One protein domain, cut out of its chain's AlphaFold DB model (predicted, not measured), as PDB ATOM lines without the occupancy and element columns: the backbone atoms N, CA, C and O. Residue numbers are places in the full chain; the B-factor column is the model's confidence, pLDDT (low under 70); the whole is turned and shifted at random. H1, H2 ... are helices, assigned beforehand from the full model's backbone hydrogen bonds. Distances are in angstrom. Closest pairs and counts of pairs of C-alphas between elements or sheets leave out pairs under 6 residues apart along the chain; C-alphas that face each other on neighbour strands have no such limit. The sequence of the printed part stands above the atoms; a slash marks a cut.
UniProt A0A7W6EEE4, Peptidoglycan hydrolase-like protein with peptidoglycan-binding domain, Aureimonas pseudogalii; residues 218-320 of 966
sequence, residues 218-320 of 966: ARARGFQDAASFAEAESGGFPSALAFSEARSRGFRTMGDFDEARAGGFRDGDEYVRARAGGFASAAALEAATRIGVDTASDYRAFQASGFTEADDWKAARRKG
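AT A GLANCE: This is residues 218 to 320 of the 966 residues of the protein "Peptidoglycan hydrolase-like protein with peptidoglycan-binding domain" of Aureimonas pseudogalii (UniProt A0A7W6EEE4). The model is a thin rod of seven short helices set one after another along its length, each turned steeply or about perpendicular to the next, with the chain stepping from one end of the rod to the other. Each helix touches just its neighbours in the chain, and there is no shared core: H4 lies nearest the middle, with H1 and H7 towards the two ends. The printed part has 103 residues with seven named helices, H1 to H7 in chain order, and no named strand; the class is all helix, with 64 residues in the helices. The whole is only just loose, close to extended, with a radius of gyration of the C-alphas of 19.0 A and spans of 62 by 17 by 16 A.

IN THESE COORDINATES: The longest helix is H6, residues 296 to 305, 14.1 A from first to last C-alpha, beginning at C-alpha 296 at (191.746, 128.940, 179.683). After it comes H7, residues 310 to 318, 12.3 A, which ends at C-alpha 318 at (200.595, 136.018, 165.169). Before H6 stand H5, residues 282 to 290, H4, residues 268 to 276, and H3, residues 254 to 262, each 12.2 A long. H2, residues 240 to 248, and H1, residues 226 to 234, are each 12.0 A long; H1 begins at C-alpha 226 at (178.344, 92.895, 194.780).

HOW THE PARTS SIT: H6 touches H5, closest at the C-alphas of Ala 288 and Tyr 299, 5.7 A apart, at a steep tilt of 62 degrees, the same way. H6 and H7 only just touch, with 3 pairs of C-alphas within 8 A, the closest those of Phe 302 and Trp 313 at 6.9 A; they are about perpendicular, at 89 degrees. H5 touches H4, with the C-alphas of Ala 274 and Leu 285 closest at 6.2 A, and at 72 degrees the two are only just about perpendicular. H4 and H3 only just touch, with 3 pairs of C-alphas within 8 A, closest at Ala 260 and Tyr 271, 6.0 A, and are about perpendicular at 81 degrees. H3 touches H2, closest at the C-alphas of Ala 246 and Phe 257, 6.0 A, the same way at a tilt of 68 degrees, only just steep. H2 and H1 only just touch, with 3 pairs of C-alphas within 8 A, closest at Ala 232 and Phe 243, 6.0 A, and are about perpendicular at 77 degrees. H3 and H5 are only just apart, their closest C-alphas 8.5 A from each other. In H1 to H7 every O i to N i+4 pair is within hydrogen-bond range.

THE WHOLE: The two C-alphas farthest apart, those of Arg 219 and Lys 319, are 63.5 A from each other. The printed part has no cut, and the six links between helices are tight. The mean pLDDT of the printed part is 92.3, and no printed residue is under 70.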
ATOM      1  N   ALA A 218     177.010  96.807 202.122       95.06
ATOM      2  CA  ALA A 218     176.511  97.187 200.807       95.06
ATOM      3  C   ALA A 218     175.051  97.659 200.874       95.06
ATOM      4  O   ALA A 218     174.730  98.741 200.377       95.06
ATOM      5  N   ARG A 219     174.183  96.924 201.584       94.38
ATOM      6  CA  ARG A 219     172.779  97.306 201.809       94.38
ATOM      7  C   ARG A 219     172.643  98.600 202.602       94.38
ATOM      8  O   ARG A 219     171.804  99.426 202.251       94.38
ATOM      9  N   ALA A 220     173.482  98.819 203.616       94.31
ATOM     10  CA  ALA A 220     173.510 100.080 204.361       94.31
ATOM     11  C   ALA A 220     173.870 101.278 203.462       94.31
ATOM     12  O   ALA A 220     173.384 102.385 203.688       94.31
ATOM     13  N   ARG A 221     174.666 101.053 202.408       95.25
ATOM     14  CA  ARG A 221     174.985 102.049 201.371       95.25
ATOM     15  C   ARG A 221     174.020 102.034 200.172       95.25
ATOM     16  O   ARG A 221     174.207 102.813 199.238       95.25
ATOM     17  N   GLY A 222     172.976 101.202 200.199       95.19
ATOM     18  CA  GLY A 222     171.917 101.130 199.185       95.19
ATOM     19  C   GLY A 222     172.197 100.216 197.986       95.19
ATOM     20  O   GLY A 222     171.439 100.255 197.020       95.19
ATOM     21  N   PHE A 223     173.256  99.408 198.023       95.88
ATOM     22  CA  PHE A 223     173.589  98.460 196.957       95.88
ATOM     23  C   PHE A 223     172.872  97.124 197.156       95.88
ATOM     24  O   PHE A 223     172.696  96.656 198.285       95.88
ATOM     25  N   GLN A 224     172.453  96.514 196.046       93.00
ATOM     26  CA  GLN A 224     171.728  95.238 196.038       93.00
ATOM     27  C   GLN A 224     172.580  94.066 195.542       93.00
ATOM     28  O   GLN A 224     172.242  92.925 195.842       93.00
ATOM     29  N   ASP A 225     173.675  94.346 194.836       93.69
ATOM     30  CA  ASP A 225     174.580  93.352 194.266       93.69
ATOM     31  C   ASP A 225     176.054  93.743 194.473       93.69
ATOM     32  O   ASP A 225     176.405  94.924 194.596       93.69
ATOM     33  N   ALA A 226     176.922  92.734 194.509       92.19
ATOM     34  CA  ALA A 226     178.344  92.895 194.780       92.19
ATOM     35  C   ALA A 226     179.117  93.579 193.652       92.19
ATOM     36  O   ALA A 226     180.120  94.235 193.924       92.19
ATOM     37  N   ALA A 227     178.670  93.455 192.399       92.00
ATOM     38  CA  ALA A 227     179.366  94.055 191.265       92.00
ATOM     39  C   ALA A 227     179.243  95.585 191.300       92.00
ATOM     40  O   ALA A 227     180.258  96.280 191.276       92.00
ATOM     41  N   SER A 228     178.019  96.098 191.458       93.88
ATOM     42  CA  SER A 228     177.745  97.529 191.606       93.88
ATOM     43  C   SER A 228     178.416  98.107 192.852       93.88
ATOM     44  O   SER A 228     178.947  99.216 192.808       93.88
ATOM     45  N   PHE A 229     178.420  97.360 193.963       95.69
ATOM     46  CA  PHE A 229     179.096  97.775 195.193       95.69
ATOM     47  C   PHE A 229     180.616  97.875 195.009       95.69
ATOM     48  O   PHE A 229     181.204  98.893 195.364       95.69
ATOM     49  N   ALA A 230     181.247  96.872 194.392       93.69
ATOM     50  CA  ALA A 230     182.684  96.873 194.136       93.69
ATOM     51  C   ALA A 230     183.103  97.975 193.147       93.69
ATOM     52  O   ALA A 230     184.118  98.641 193.363       93.69
ATOM     53  N   GLU A 231     182.320  98.214 192.086       93.06
ATOM     54  CA  GLU A 231     182.570  99.327 191.159       93.06
ATOM     55  C   GLU A 231     182.464 100.670 191.894       93.06
ATOM     56  O   GLU A 231     183.352 101.518 191.771       93.06
ATOM     57  N   ALA A 232     181.439 100.838 192.732       94.81
ATOM     58  CA  ALA A 232     181.263 102.032 193.542       94.81
ATOM     59  C   ALA A 232     182.409 102.257 194.540       94.81
ATOM     60  O   ALA A 232     182.898 103.380 194.652       94.81
ATOM     61  N   GLU A 233     182.885 101.215 195.227       94.12
ATOM     62  CA  GLU A 233     184.041 101.327 196.124       94.12
ATOM     63  C   GLU A 233     185.315 101.699 195.360       94.12
ATOM     64  O   GLU A 233     186.049 102.585 195.798       94.12
ATOM     65  N   SER A 234     185.539 101.108 194.181       93.75
ATOM     66  CA  SER A 234     186.694 101.445 193.340       93.75
ATOM     67  C   SER A 234     186.673 102.899 192.849       93.75
ATOM     68  O   SER A 234     187.723 103.531 192.742       93.75
ATOM     69  N   GLY A 235     185.480 103.449 192.598       92.19
ATOM     70  CA  GLY A 235     185.271 104.843 192.207       92.19
ATOM     71  C   GLY A 235     185.150 105.824 193.381       92.19
ATOM     72  O   GLY A 235     184.971 107.021 193.147       92.19
ATOM     73  N   GLY A 236     185.230 105.348 194.630       95.62
ATOM     74  CA  GLY A 236     185.136 106.173 195.838       95.62
ATOM     75  C   GLY A 236     183.728 106.697 196.153       95.62
ATOM     76  O   GLY A 236     183.587 107.725 196.812       95.62
ATOM     77  N   PHE A 237     182.678 106.034 195.672       96.12
ATOM     78  CA  PHE A 237     181.301 106.483 195.861       96.12
ATOM     79  C   PHE A 237     180.754 106.100 197.246       96.12
ATOM     80  O   PHE A 237     180.806 104.931 197.636       96.12
ATOM     81  N   PRO A 238     180.161 107.048 197.994       92.75
ATOM     82  CA  PRO A 238     179.698 106.793 199.359       92.75
ATOM     83  C   PRO A 238     178.361 106.036 199.436       92.75
ATOM     84  O   PRO A 238     178.026 105.494 200.488       92.75
ATOM     85  N   SER A 239     177.569 106.019 198.358       95.31
ATOM     86  CA  SER A 239     176.250 105.376 198.314       95.31
ATOM     87  C   SER A 239     175.830 105.006 196.892       95.31
ATOM     88  O   SER A 239     176.342 105.556 195.915       95.31
ATOM     89  N   ALA A 240     174.843 104.117 196.771       94.44
ATOM     90  CA  ALA A 240     174.261 103.718 195.490       94.44
ATOM     91  C   ALA A 240     173.571 104.882 194.759       94.44
ATOM     92  O   ALA A 240     173.589 104.948 193.529       94.44
ATOM     93  N   LEU A 241     173.003 105.838 195.505       94.56
ATOM     94  CA  LEU A 241     172.418 107.048 194.924       94.56
ATOM     95  C   LEU A 241     173.501 107.918 194.270       94.56
ATOM     96  O   LEU A 241     173.355 108.292 193.113       94.56
ATOM     97  N   ALA A 242     174.606 108.177 194.978       94.12
ATOM     98  CA  ALA A 242     175.720 108.955 194.435       94.12
ATOM     99  C   ALA A 242     176.357 108.262 193.220       94.12
ATOM    100  O   ALA A 242     176.630 108.906 192.211       94.12
ATOM    101  N   PHE A 243     176.536 106.939 193.295       96.00
ATOM    102  CA  PHE A 243     177.053 106.134 192.190       96.00
ATOM    103  C   PHE A 243     176.153 106.216 190.949       96.00
ATOM    104  O   PHE A 243     176.625 106.549 189.863       96.00
ATOM    105  N   SER A 244     174.850 105.965 191.097       94.00
ATOM    106  CA  SER A 244     173.905 105.994 189.970       94.00
ATOM    107  C   SER A 244     173.744 107.391 189.365       94.00
ATOM    108  O   SER A 244     173.728 107.519 188.138       94.00
ATOM    109  N   GLU A 245     173.700 108.444 190.187       93.69
ATOM    110  CA  GLU A 245     173.660 109.829 189.710       93.69
ATOM    111  C   GLU A 245     174.915 110.168 188.892       93.69
ATOM    112  O   GLU A 245     174.797 110.625 187.751       93.69
ATOM    113  N   ALA A 246     176.107 109.877 189.419       94.56
ATOM    114  CA  ALA A 246     177.371 110.141 188.737       94.56
ATOM    115  C   ALA A 246     177.485 109.366 187.414       94.56
ATOM    116  O   ALA A 246     177.819 109.945 186.376       94.56
ATOM    117  N   ARG A 247     177.120 108.075 187.410       93.38
ATOM    118  CA  ARG A 247     177.119 107.233 186.203       93.38
ATOM    119  C   ARG A 247     176.146 107.729 185.144       93.38
ATOM    120  O   ARG A 247     176.504 107.738 183.969       93.38
ATOM    121  N   SER A 248     174.956 108.185 185.543       93.44
ATOM    122  CA  SER A 248     173.966 108.746 184.610       93.44
ATOM    123  C   SER A 248     174.477 109.989 183.873       93.44
ATOM    124  O   SER A 248     174.001 110.297 182.783       93.44
ATOM    125  N   ARG A 249     175.479 110.671 184.443       94.06
ATOM    126  CA  ARG A 249     176.128 111.855 183.873       94.06
ATOM    127  C   ARG A 249     177.512 111.566 183.285       94.06
ATOM    128  O   ARG A 249     178.200 112.500 182.900       94.06
ATOM    129  N   GLY A 250     177.921 110.298 183.193       94.31
ATOM    130  CA  GLY A 250     179.175 109.883 182.551       94.31
ATOM    131  C   GLY A 250     180.419 109.881 183.448       94.31
ATOM    132  O   GLY A 250     181.520 109.657 182.950       94.31
ATOM    133  N   PHE A 251     180.280 110.081 184.760       94.88
ATOM    134  CA  PHE A 251     181.416 110.111 185.685       94.88
ATOM    135  C   PHE A 251     181.771 108.718 186.205       94.88
ATOM    136  O   PHE A 251     180.898 107.924 186.552       94.88
ATOM    137  N   ARG A 252     183.075 108.426 186.281       92.62
ATOM    138  CA  ARG A 252     183.599 107.138 186.770       92.62
ATOM    139  C   ARG A 252     184.081 107.183 188.215       92.62
ATOM    140  O   ARG A 252     184.193 106.128 188.829       92.62
ATOM    141  N   THR A 253     184.362 108.371 188.744       95.56
ATOM    142  CA  THR A 253     184.836 108.568 190.117       95.56
ATOM    143  C   THR A 253     183.984 109.617 190.826       95.56
ATOM    144  O   THR A 253     183.441 110.523 190.187       95.56
ATOM    145  N   MET A 254     183.865 109.503 192.150       94.62
ATOM    146  CA  MET A 254     183.170 110.499 192.969       94.62
ATOM    147  C   MET A 254     183.902 111.845 192.958       94.62
ATOM    148  O   MET A 254     183.259 112.888 192.898       94.62
ATOM    149  N   GLY A 255     185.240 111.822 192.955       94.19
ATOM    150  CA  GLY A 255     186.061 113.034 192.921       94.19
ATOM    151  C   GLY A 255     185.798 113.887 191.680       94.19
ATOM    152  O   GLY A 255     185.535 115.080 191.810       94.19
ATOM    153  N   ASP A 256     185.777 113.267 190.493       94.12
ATOM    154  CA  ASP A 256     185.467 113.979 189.246       94.12
ATOM    155  C   ASP A 256     184.036 114.518 189.244       94.12
ATOM    156  O   ASP A 256     183.792 115.627 188.778       94.12
ATOM    157  N   PHE A 257     183.082 113.749 189.776       95.06
ATOM    158  CA  PHE A 257     181.687 114.170 189.845       95.06
ATOM    159  C   PHE A 257     181.485 115.376 190.774       95.06
ATOM    160  O   PHE A 257     180.759 116.313 190.429       95.06
ATOM    161  N   ASP A 258     182.146 115.386 191.932       94.06
ATOM    162  CA  ASP A 258     182.095 116.501 192.876       94.06
ATOM    163  C   ASP A 258     182.776 117.756 192.323       94.06
ATOM    164  O   ASP A 258     182.205 118.846 192.418       94.06
ATOM    165  N   GLU A 259     183.951 117.610 191.701       93.75
ATOM    166  CA  GLU A 259     184.652 118.720 191.047       93.75
ATOM    167  C   GLU A 259     183.812 119.292 189.895       93.75
ATOM    168  O   GLU A 259     183.612 120.505 189.807       93.75
ATOM    169  N   ALA A 260     183.232 118.423 189.064       94.44
ATOM    170  CA  ALA A 260     182.354 118.824 187.975       94.44
ATOM    171  C   ALA A 260     181.123 119.589 188.476       94.44
ATOM    172  O   ALA A 260     180.780 120.649 187.947       94.44
ATOM    173  N   ARG A 261     180.481 119.105 189.545       93.31
ATOM    174  CA  ARG A 261     179.333 119.775 190.165       93.31
ATOM    175  C   ARG A 261     179.712 121.138 190.743       93.31
ATOM    176  O   ARG A 261     178.961 122.093 190.556       93.31
ATOM    177  N   ALA A 262     180.863 121.244 191.407       93.31
ATOM    178  CA  ALA A 262     181.375 122.514 191.922       93.31
ATOM    179  C   ALA A 262     181.688 123.510 190.790       93.31
ATOM    180  O   ALA A 262     181.404 124.700 190.919       93.31
ATOM    181  N   GLY A 263     182.206 123.017 189.659       92.00
ATOM    182  CA  GLY A 263     182.447 123.794 188.441       92.00
ATOM    183  C   GLY A 263     181.188 124.112 187.618       92.00
ATOM    184  O   GLY A 263     181.270 124.873 186.652       92.00
ATOM    185  N   GLY A 264     180.022 123.565 187.983       94.50
ATOM    186  CA  GLY A 264     178.749 123.773 187.285       94.50
ATOM    187  C   GLY A 264     178.561 122.949 186.004       94.50
ATOM    188  O   GLY A 264     177.654 123.247 185.229       94.50
ATOM    189  N   PHE A 265     179.393 121.931 185.778       94.19
ATOM    190  CA  PHE A 265     179.310 121.031 184.626       94.19
ATOM    191  C   PHE A 265     178.146 120.048 184.774       94.19
ATOM    192  O   PHE A 265     177.866 119.552 185.873       94.19
ATOM    193  N   ARG A 266     177.446 119.767 183.669       87.12
ATOM    194  CA  ARG A 266     176.245 118.909 183.687       87.12
ATOM    195  C   ARG A 266     176.527 117.475 183.264       87.12
ATOM    196  O   ARG A 266     175.853 116.568 183.755       87.12
ATOM    197  N   ASP A 267     177.514 117.281 182.398       90.88
ATOM    198  CA  ASP A 267     177.924 115.982 181.877       90.88
ATOM    199  C   ASP A 267     179.449 115.789 181.933       90.88
ATOM    200  O   ASP A 267     180.231 116.742 181.988       90.88
ATOM    201  N   GLY A 268     179.866 114.525 181.970       91.88
ATOM    202  CA  GLY A 268     181.265 114.126 182.093       91.88
ATOM    203  C   GLY A 268     182.106 114.470 180.868       91.88
ATOM    204  O   GLY A 268     183.275 114.815 181.024       91.88
ATOM    205  N   ASP A 269     181.527 114.449 179.666       91.12
ATOM    206  CA  ASP A 269     182.261 114.769 178.439       91.12
ATOM    207  C   ASP A 269     182.614 116.262 178.387       91.12
ATOM    208  O   ASP A 269     183.730 116.631 178.012       91.12
ATOM    209  N   GLU A 270     181.686 117.130 178.794       92.00
ATOM    210  CA  GLU A 270     181.907 118.562 178.979       92.00
ATOM    211  C   GLU A 270     183.006 118.824 180.011       92.00
ATOM    212  O   GLU A 270     183.947 119.562 179.714       92.00
ATOM    213  N   TYR A 271     182.942 118.177 181.180       94.50
ATOM    214  CA  TYR A 271     183.966 118.301 182.220       94.50
ATOM    215  C   TYR A 271     185.356 117.862 181.730       94.50
ATOM    216  O   TYR A 271     186.343 118.569 181.944       94.50
ATOM    217  N   VAL A 272     185.451 116.735 181.016       92.81
ATOM    218  CA  VAL A 272     186.722 116.242 180.461       92.81
ATOM    219  C   VAL A 272     187.288 117.221 179.431       92.81
ATOM    220  O   VAL A 272     188.480 117.540 179.488       92.81
ATOM    221  N   ARG A 273     186.454 117.755 178.525       90.00
ATOM    222  CA  ARG A 273     186.880 118.801 177.578       90.00
ATOM    223  C   ARG A 273     187.347 120.062 178.304       90.00
ATOM    224  O   ARG A 273     188.385 120.617 177.949       90.00
ATOM    225  N   ALA A 274     186.622 120.488 179.338       92.62
ATOM    226  CA  ALA A 274     186.972 121.655 180.141       92.62
ATOM    227  C   ALA A 274     188.339 121.491 180.812       92.62
ATOM    228  O   ALA A 274     189.200 122.360 180.673       92.62
ATOM    229  N   ARG A 275     188.569 120.347 181.467       92.75
ATOM    230  CA  ARG A 275     189.846 120.001 182.104       92.75
ATOM    231  C   ARG A 275     190.990 119.961 181.096       92.75
ATOM    232  O   ARG A 275     192.054 120.499 181.391       92.75
ATOM    233  N   ALA A 276     190.773 119.398 179.905       91.75
ATOM    234  CA  ALA A 276     191.772 119.398 178.834       91.75
ATOM    235  C   ALA A 276     192.134 120.824 178.369       91.75
ATOM    236  O   ALA A 276     193.304 121.113 178.131       91.75
ATOM    237  N   GLY A 277     191.151 121.729 178.309       90.25
ATOM    238  CA  GLY A 277     191.355 123.154 178.018       90.25
ATOM    239  C   GLY A 277     191.842 123.995 179.209       90.25
ATOM    240  O   GLY A 277     192.099 125.189 179.048       90.25
ATOM    241  N   GLY A 278     191.978 123.415 180.407       94.06
ATOM    242  CA  GLY A 278     192.383 124.113 181.634       94.06
ATOM    243  C   GLY A 278     191.288 124.964 182.293       94.06
ATOM    244  O   GLY A 278     191.599 125.851 183.090       94.06
ATOM    245  N   PHE A 279     190.017 124.737 181.959       94.25
ATOM    246  CA  PHE A 279     188.873 125.441 182.539       94.25
ATOM    247  C   PHE A 279     188.386 124.758 183.819       94.25
ATOM    248  O   PHE A 279     188.143 123.555 183.841       94.25
ATOM    249  N   ALA A 280     188.188 125.554 184.871       90.25
ATOM    250  CA  ALA A 280     187.676 125.088 186.162       90.25
ATOM    251  C   ALA A 280     186.145 125.206 186.303       90.25
ATOM    252  O   ALA A 280     185.580 124.691 187.262       90.25
ATOM    253  N   SER A 281     185.462 125.900 185.383       93.25
ATOM    254  CA  SER A 281     184.005 126.062 185.422       93.25
ATOM    255  C   SER A 281     183.363 126.021 184.037       93.25
ATOM    256  O   SER A 281     183.955 126.472 183.051       93.25
ATOM    257  N   ALA A 282     182.126 125.522 183.980       92.94
ATOM    258  CA  ALA A 282     181.336 125.432 182.753       92.94
ATOM    259  C   ALA A 282     181.088 126.818 182.147       92.94
ATOM    260  O   ALA A 282     181.263 127.021 180.951       92.94
ATOM    261  N   ALA A 283     180.801 127.814 182.992       91.75
ATOM    262  CA  ALA A 283     180.593 129.193 182.554       91.75
ATOM    263  C   ALA A 283     181.834 129.795 181.865       91.75
ATOM    264  O   ALA A 283     181.697 130.546 180.897       91.75
ATOM    265  N   ALA A 284     183.044 129.473 182.342       90.94
ATOM    266  CA  ALA A 284     184.279 129.943 181.720       90.94
ATOM    267  C   ALA A 284     184.528 129.258 180.368       90.94
ATOM    268  O   ALA A 284     184.881 129.939 179.406       90.94
ATOM    269  N   LEU A 285     184.292 127.943 180.282       92.56
ATOM    270  CA  LEU A 285     184.375 127.199 179.022       92.56
ATOM    271  C   LEU A 285     183.359 127.723 177.993       92.56
ATOM    272  O   LEU A 285     183.715 127.947 176.839       92.56
ATOM    273  N   GLU A 286     182.112 127.965 178.398       90.94
ATOM    274  CA  GLU A 286     181.058 128.487 177.520       90.94
ATOM    275  C   GLU A 286     181.393 129.897 177.014       90.94
ATOM    276  O   GLU A 286     181.221 130.210 175.833       90.94
ATOM    277  N   ALA A 287     181.906 130.767 177.889       90.50
ATOM    278  CA  ALA A 287     182.354 132.097 177.494       90.50
ATOM    279  C   ALA A 287     183.528 132.040 176.503       90.50
ATOM    280  O   ALA A 287     183.500 132.756 175.504       90.50
ATOM    281  N   ALA A 288     184.504 131.157 176.731       91.06
ATOM    282  CA  ALA A 288     185.635 130.960 175.829       91.06
ATOM    283  C   ALA A 288     185.213 130.370 174.473       91.06
ATOM    284  O   ALA A 288     185.636 130.853 173.424       91.06
ATOM    285  N   THR A 289     184.293 129.406 174.478       89.31
ATOM    286  CA  THR A 289     183.763 128.782 173.256       89.31
ATOM    287  C   THR A 289     183.010 129.796 172.394       89.31
ATOM    288  O   THR A 289     183.178 129.813 171.177       89.31
ATOM    289  N   ARG A 290     182.225 130.700 173.004       89.00
ATOM    290  CA  ARG A 290     181.505 131.763 172.274       89.00
ATOM    291  C   ARG A 290     182.429 132.722 171.533       89.00
ATOM    292  O   ARG A 290     182.042 133.226 170.485       89.00
ATOM    293  N   ILE A 291     183.628 132.956 172.059       87.75
ATOM    294  CA  ILE A 291     184.649 133.777 171.401       87.75
ATOM    295  C   ILE A 291     185.627 132.934 170.561       87.75
ATOM    296  O   ILE A 291     186.619 133.454 170.064       87.75
ATOM    297  N   GLY A 292     185.388 131.627 170.405       88.62
ATOM    298  CA  GLY A 292     186.234 130.733 169.611       88.62
ATOM    299  C   GLY A 292     187.643 130.538 170.177       88.62
ATOM    300  O   GLY A 292     188.610 130.509 169.410       88.62
ATOM    301  N   VAL A 293     187.782 130.465 171.504       89.31
ATOM    302  CA  VAL A 293     189.047 130.207 172.204       89.31
ATOM    303  C   VAL A 293     188.952 128.904 172.996       89.31
ATOM    304  O   VAL A 293     188.070 128.743 173.834       89.31
ATOM    305  N   ASP A 294     189.905 128.001 172.766       85.56
ATOM    306  CA  ASP A 294     189.819 126.615 173.248       85.56
ATOM    307  C   ASP A 294     190.574 126.356 174.564       85.56
ATOM    308  O   ASP A 294     190.469 125.270 175.132       85.56
ATOM    309  N   THR A 295     191.346 127.330 175.069       92.50
ATOM    310  CA  THR A 295     192.134 127.172 176.307       92.50
ATOM    311  C   THR A 295     191.889 128.296 177.311       92.50
ATOM    312  O   THR A 295     191.721 129.462 176.952       92.50
ATOM    313  N   ALA A 296     191.928 127.971 178.604       91.75
ATOM    314  CA  ALA A 296     191.746 128.940 179.683       91.75
ATOM    315  C   ALA A 296     192.888 129.966 179.760       91.75
ATOM    316  O   ALA A 296     192.699 131.093 180.223       91.75
ATOM    317  N   SER A 297     194.087 129.585 179.313       92.44
ATOM    318  CA  SER A 297     195.215 130.509 179.173       92.44
ATOM    319  C   SER A 297     194.916 131.569 178.118       92.44
ATOM    320  O   SER A 297     195.032 132.762 178.393       92.44
ATOM    321  N   ASP A 298     194.482 131.137 176.936       90.81
ATOM    322  CA  ASP A 298     194.161 132.037 175.834       90.81
ATOM    323  C   ASP A 298     192.936 132.896 176.144       90.81
ATOM    324  O   ASP A 298     192.935 134.080 175.829       90.81
ATOM    325  N   TYR A 299     191.934 132.347 176.834       91.56
ATOM    326  CA  TYR A 299     190.761 133.107 177.258       91.56
ATOM    327  C   TYR A 299     191.146 134.268 178.188       91.56
ATOM    328  O   TYR A 299     190.718 135.402 177.980       91.56
ATOM    329  N   ARG A 300     192.021 134.018 179.173       91.12
ATOM    330  CA  ARG A 300     192.538 135.071 180.064       91.12
ATOM    331  C   ARG A 300     193.396 136.089 179.317       91.12
ATOM    332  O   ARG A 300     193.266 137.284 179.568       91.12
ATOM    333  N   ALA A 301     194.242 135.630 178.397       90.38
ATOM    334  CA  ALA A 301     195.051 136.518 177.569       90.38
ATOM    335  C   ALA A 301     194.171 137.420 176.689       90.38
ATOM    336  O   ALA A 301     194.407 138.622 176.630       90.38
ATOM    337  N   PHE A 302     193.115 136.873 176.081       92.00
ATOM    338  CA  PHE A 302     192.136 137.641 175.316       92.00
ATOM    339  C   PHE A 302     191.430 138.687 176.188       92.00
ATOM    340  O   PHE A 302     191.407 139.860 175.823       92.00
ATOM    341  N   GLN A 303     190.942 138.313 177.376       90.12
ATOM    342  CA  GLN A 303     190.301 139.259 178.301       90.12
ATOM    343  C   GLN A 303     191.224 140.418 178.706       90.12
ATOM    344  O   GLN A 303     190.768 141.552 178.829       90.12
ATOM    345  N   ALA A 304     192.517 140.146 178.894       90.56
ATOM    346  CA  ALA A 304     193.508 141.164 179.239       90.56
ATOM    347  C   ALA A 304     193.975 142.003 178.033       90.56
ATOM    348  O   ALA A 304     194.553 143.070 178.217       90.56
ATOM    349  N   SER A 305     193.735 141.536 176.805       90.50
ATOM    350  CA  SER A 305     194.293 142.138 175.590       90.50
ATOM    351  C   SER A 305     193.587 143.419 175.128       90.50
ATOM    352  O   SER A 305     194.145 144.170 174.331       90.50
ATOM    353  N   GLY A 306     192.353 143.670 175.582       90.56
ATOM    354  CA  GLY A 306     191.536 144.811 175.145       90.56
ATOM    355  C   GLY A 306     190.912 144.670 173.745       90.56
ATOM    356  O   GLY A 306     190.238 145.594 173.279       90.56
ATOM    357  N   PHE A 307     191.105 143.536 173.066       91.19
ATOM    358  CA  PHE A 307     190.390 143.210 171.831       91.19
ATOM    359  C   PHE A 307     188.948 142.781 172.128       91.19
ATOM    360  O   PHE A 307     188.674 142.125 173.130       91.19
ATOM    361  N   THR A 308     188.020 143.152 171.244       88.62
ATOM    362  CA  THR A 308     186.605 142.747 171.324       88.62
ATOM    363  C   THR A 308     186.301 141.535 170.451       88.62
ATOM    364  O   THR A 308     185.433 140.744 170.800       88.62
ATOM    365  N   GLU A 309     187.054 141.364 169.362       88.94
ATOM    366  CA  GLU A 309     186.926 140.258 168.413       88.94
ATOM    367  C   GLU A 309     188.131 139.316 168.524       88.94
ATOM    368  O   GLU A 309     189.291 139.742 168.511       88.94
ATOM    369  N   ALA A 310     187.872 138.012 168.632       87.62
ATOM    370  CA  ALA A 310     188.925 137.021 168.846       87.62
ATOM    371  C   ALA A 310     189.829 136.818 167.623       87.62
ATOM    372  O   ALA A 310     191.009 136.499 167.780       87.62
ATOM    373  N   ASP A 311     189.309 137.015 166.413       89.12
ATOM    374  CA  ASP A 311     190.096 136.884 165.187       89.12
ATOM    375  C   ASP A 311     191.141 137.998 165.055       89.12
ATOM    376  O   ASP A 311     192.288 137.716 164.690       89.12
ATOM    377  N   ASP A 312     190.789 139.224 165.452       89.69
ATOM    378  CA  ASP A 312     191.711 140.362 165.499       89.69
ATOM    379  C   ASP A 312     192.814 140.127 166.532       89.69
ATOM    380  O   ASP A 312     193.999 140.298 166.236       89.69
ATOM    381  N   TRP A 313     192.445 139.633 167.717       92.12
ATOM    382  CA  TRP A 313     193.410 139.249 168.746       92.12
ATOM    383  C   TRP A 313     194.364 138.146 168.265       92.12
ATOM    384  O   TRP A 313     195.581 138.259 168.417       92.12
ATOM    385  N   LYS A 314     193.845 137.093 167.617       89.81
ATOM    386  CA  LYS A 314     194.670 136.018 167.039       89.81
ATOM    387  C   LYS A 314     195.599 136.549 165.947       89.81
ATOM    388  O   LYS A 314     196.748 136.112 165.857       89.81
ATOM    389  N   ALA A 315     195.128 137.471 165.107       88.69
ATOM    390  CA  ALA A 315     195.943 138.106 164.076       88.69
ATOM    391  C   ALA A 315     197.069 138.960 164.680       88.69
ATOM    392  O   ALA A 315     198.215 138.838 164.243       88.69
ATOM    393  N   ALA A 316     196.768 139.750 165.711       90.69
ATOM    394  CA  ALA A 316     197.748 140.538 166.451       90.69
ATOM    395  C   ALA A 316     198.788 139.645 167.149       90.69
ATOM    396  O   ALA A 316     199.991 139.878 167.019       90.69
ATOM    397  N   ARG A 317     198.353 138.547 167.779       90.25
ATOM    398  CA  ARG A 317     199.241 137.575 168.435       90.25
ATOM    399  C   ARG A 317     200.190 136.891 167.454       90.25
ATOM    400  O   ARG A 317     201.369 136.744 167.760       90.25
ATOM    401  N   ARG A 318     199.723 136.535 166.248       90.56
ATOM    402  CA  ARG A 318     200.595 136.018 165.169       90.56
ATOM    403  C   ARG A 318     201.665 137.024 164.739       90.56
ATOM    404  O   ARG A 318     202.729 136.614 164.292       90.56
ATOM    405  N   LYS A 319     201.385 138.321 164.881       87.44
ATOM    406  CA  LYS A 319     202.324 139.420 164.627       87.44
ATOM    407  C   LYS A 319     203.175 139.788 165.857       87.44
ATOM    408  O   LYS A 319     203.958 140.724 165.772       87.44
ATOM    409  N   GLY A 320     203.052 139.057 166.970       91.44
ATOM    410  CA  GLY A 320     203.856 139.245 168.183       91.44
ATOM    411  C   GLY A 320     203.280 140.220 169.213       91.44
ATOM    412  O   GLY A 320     203.972 140.546 170.172       91.44
TER     413      GLY A 320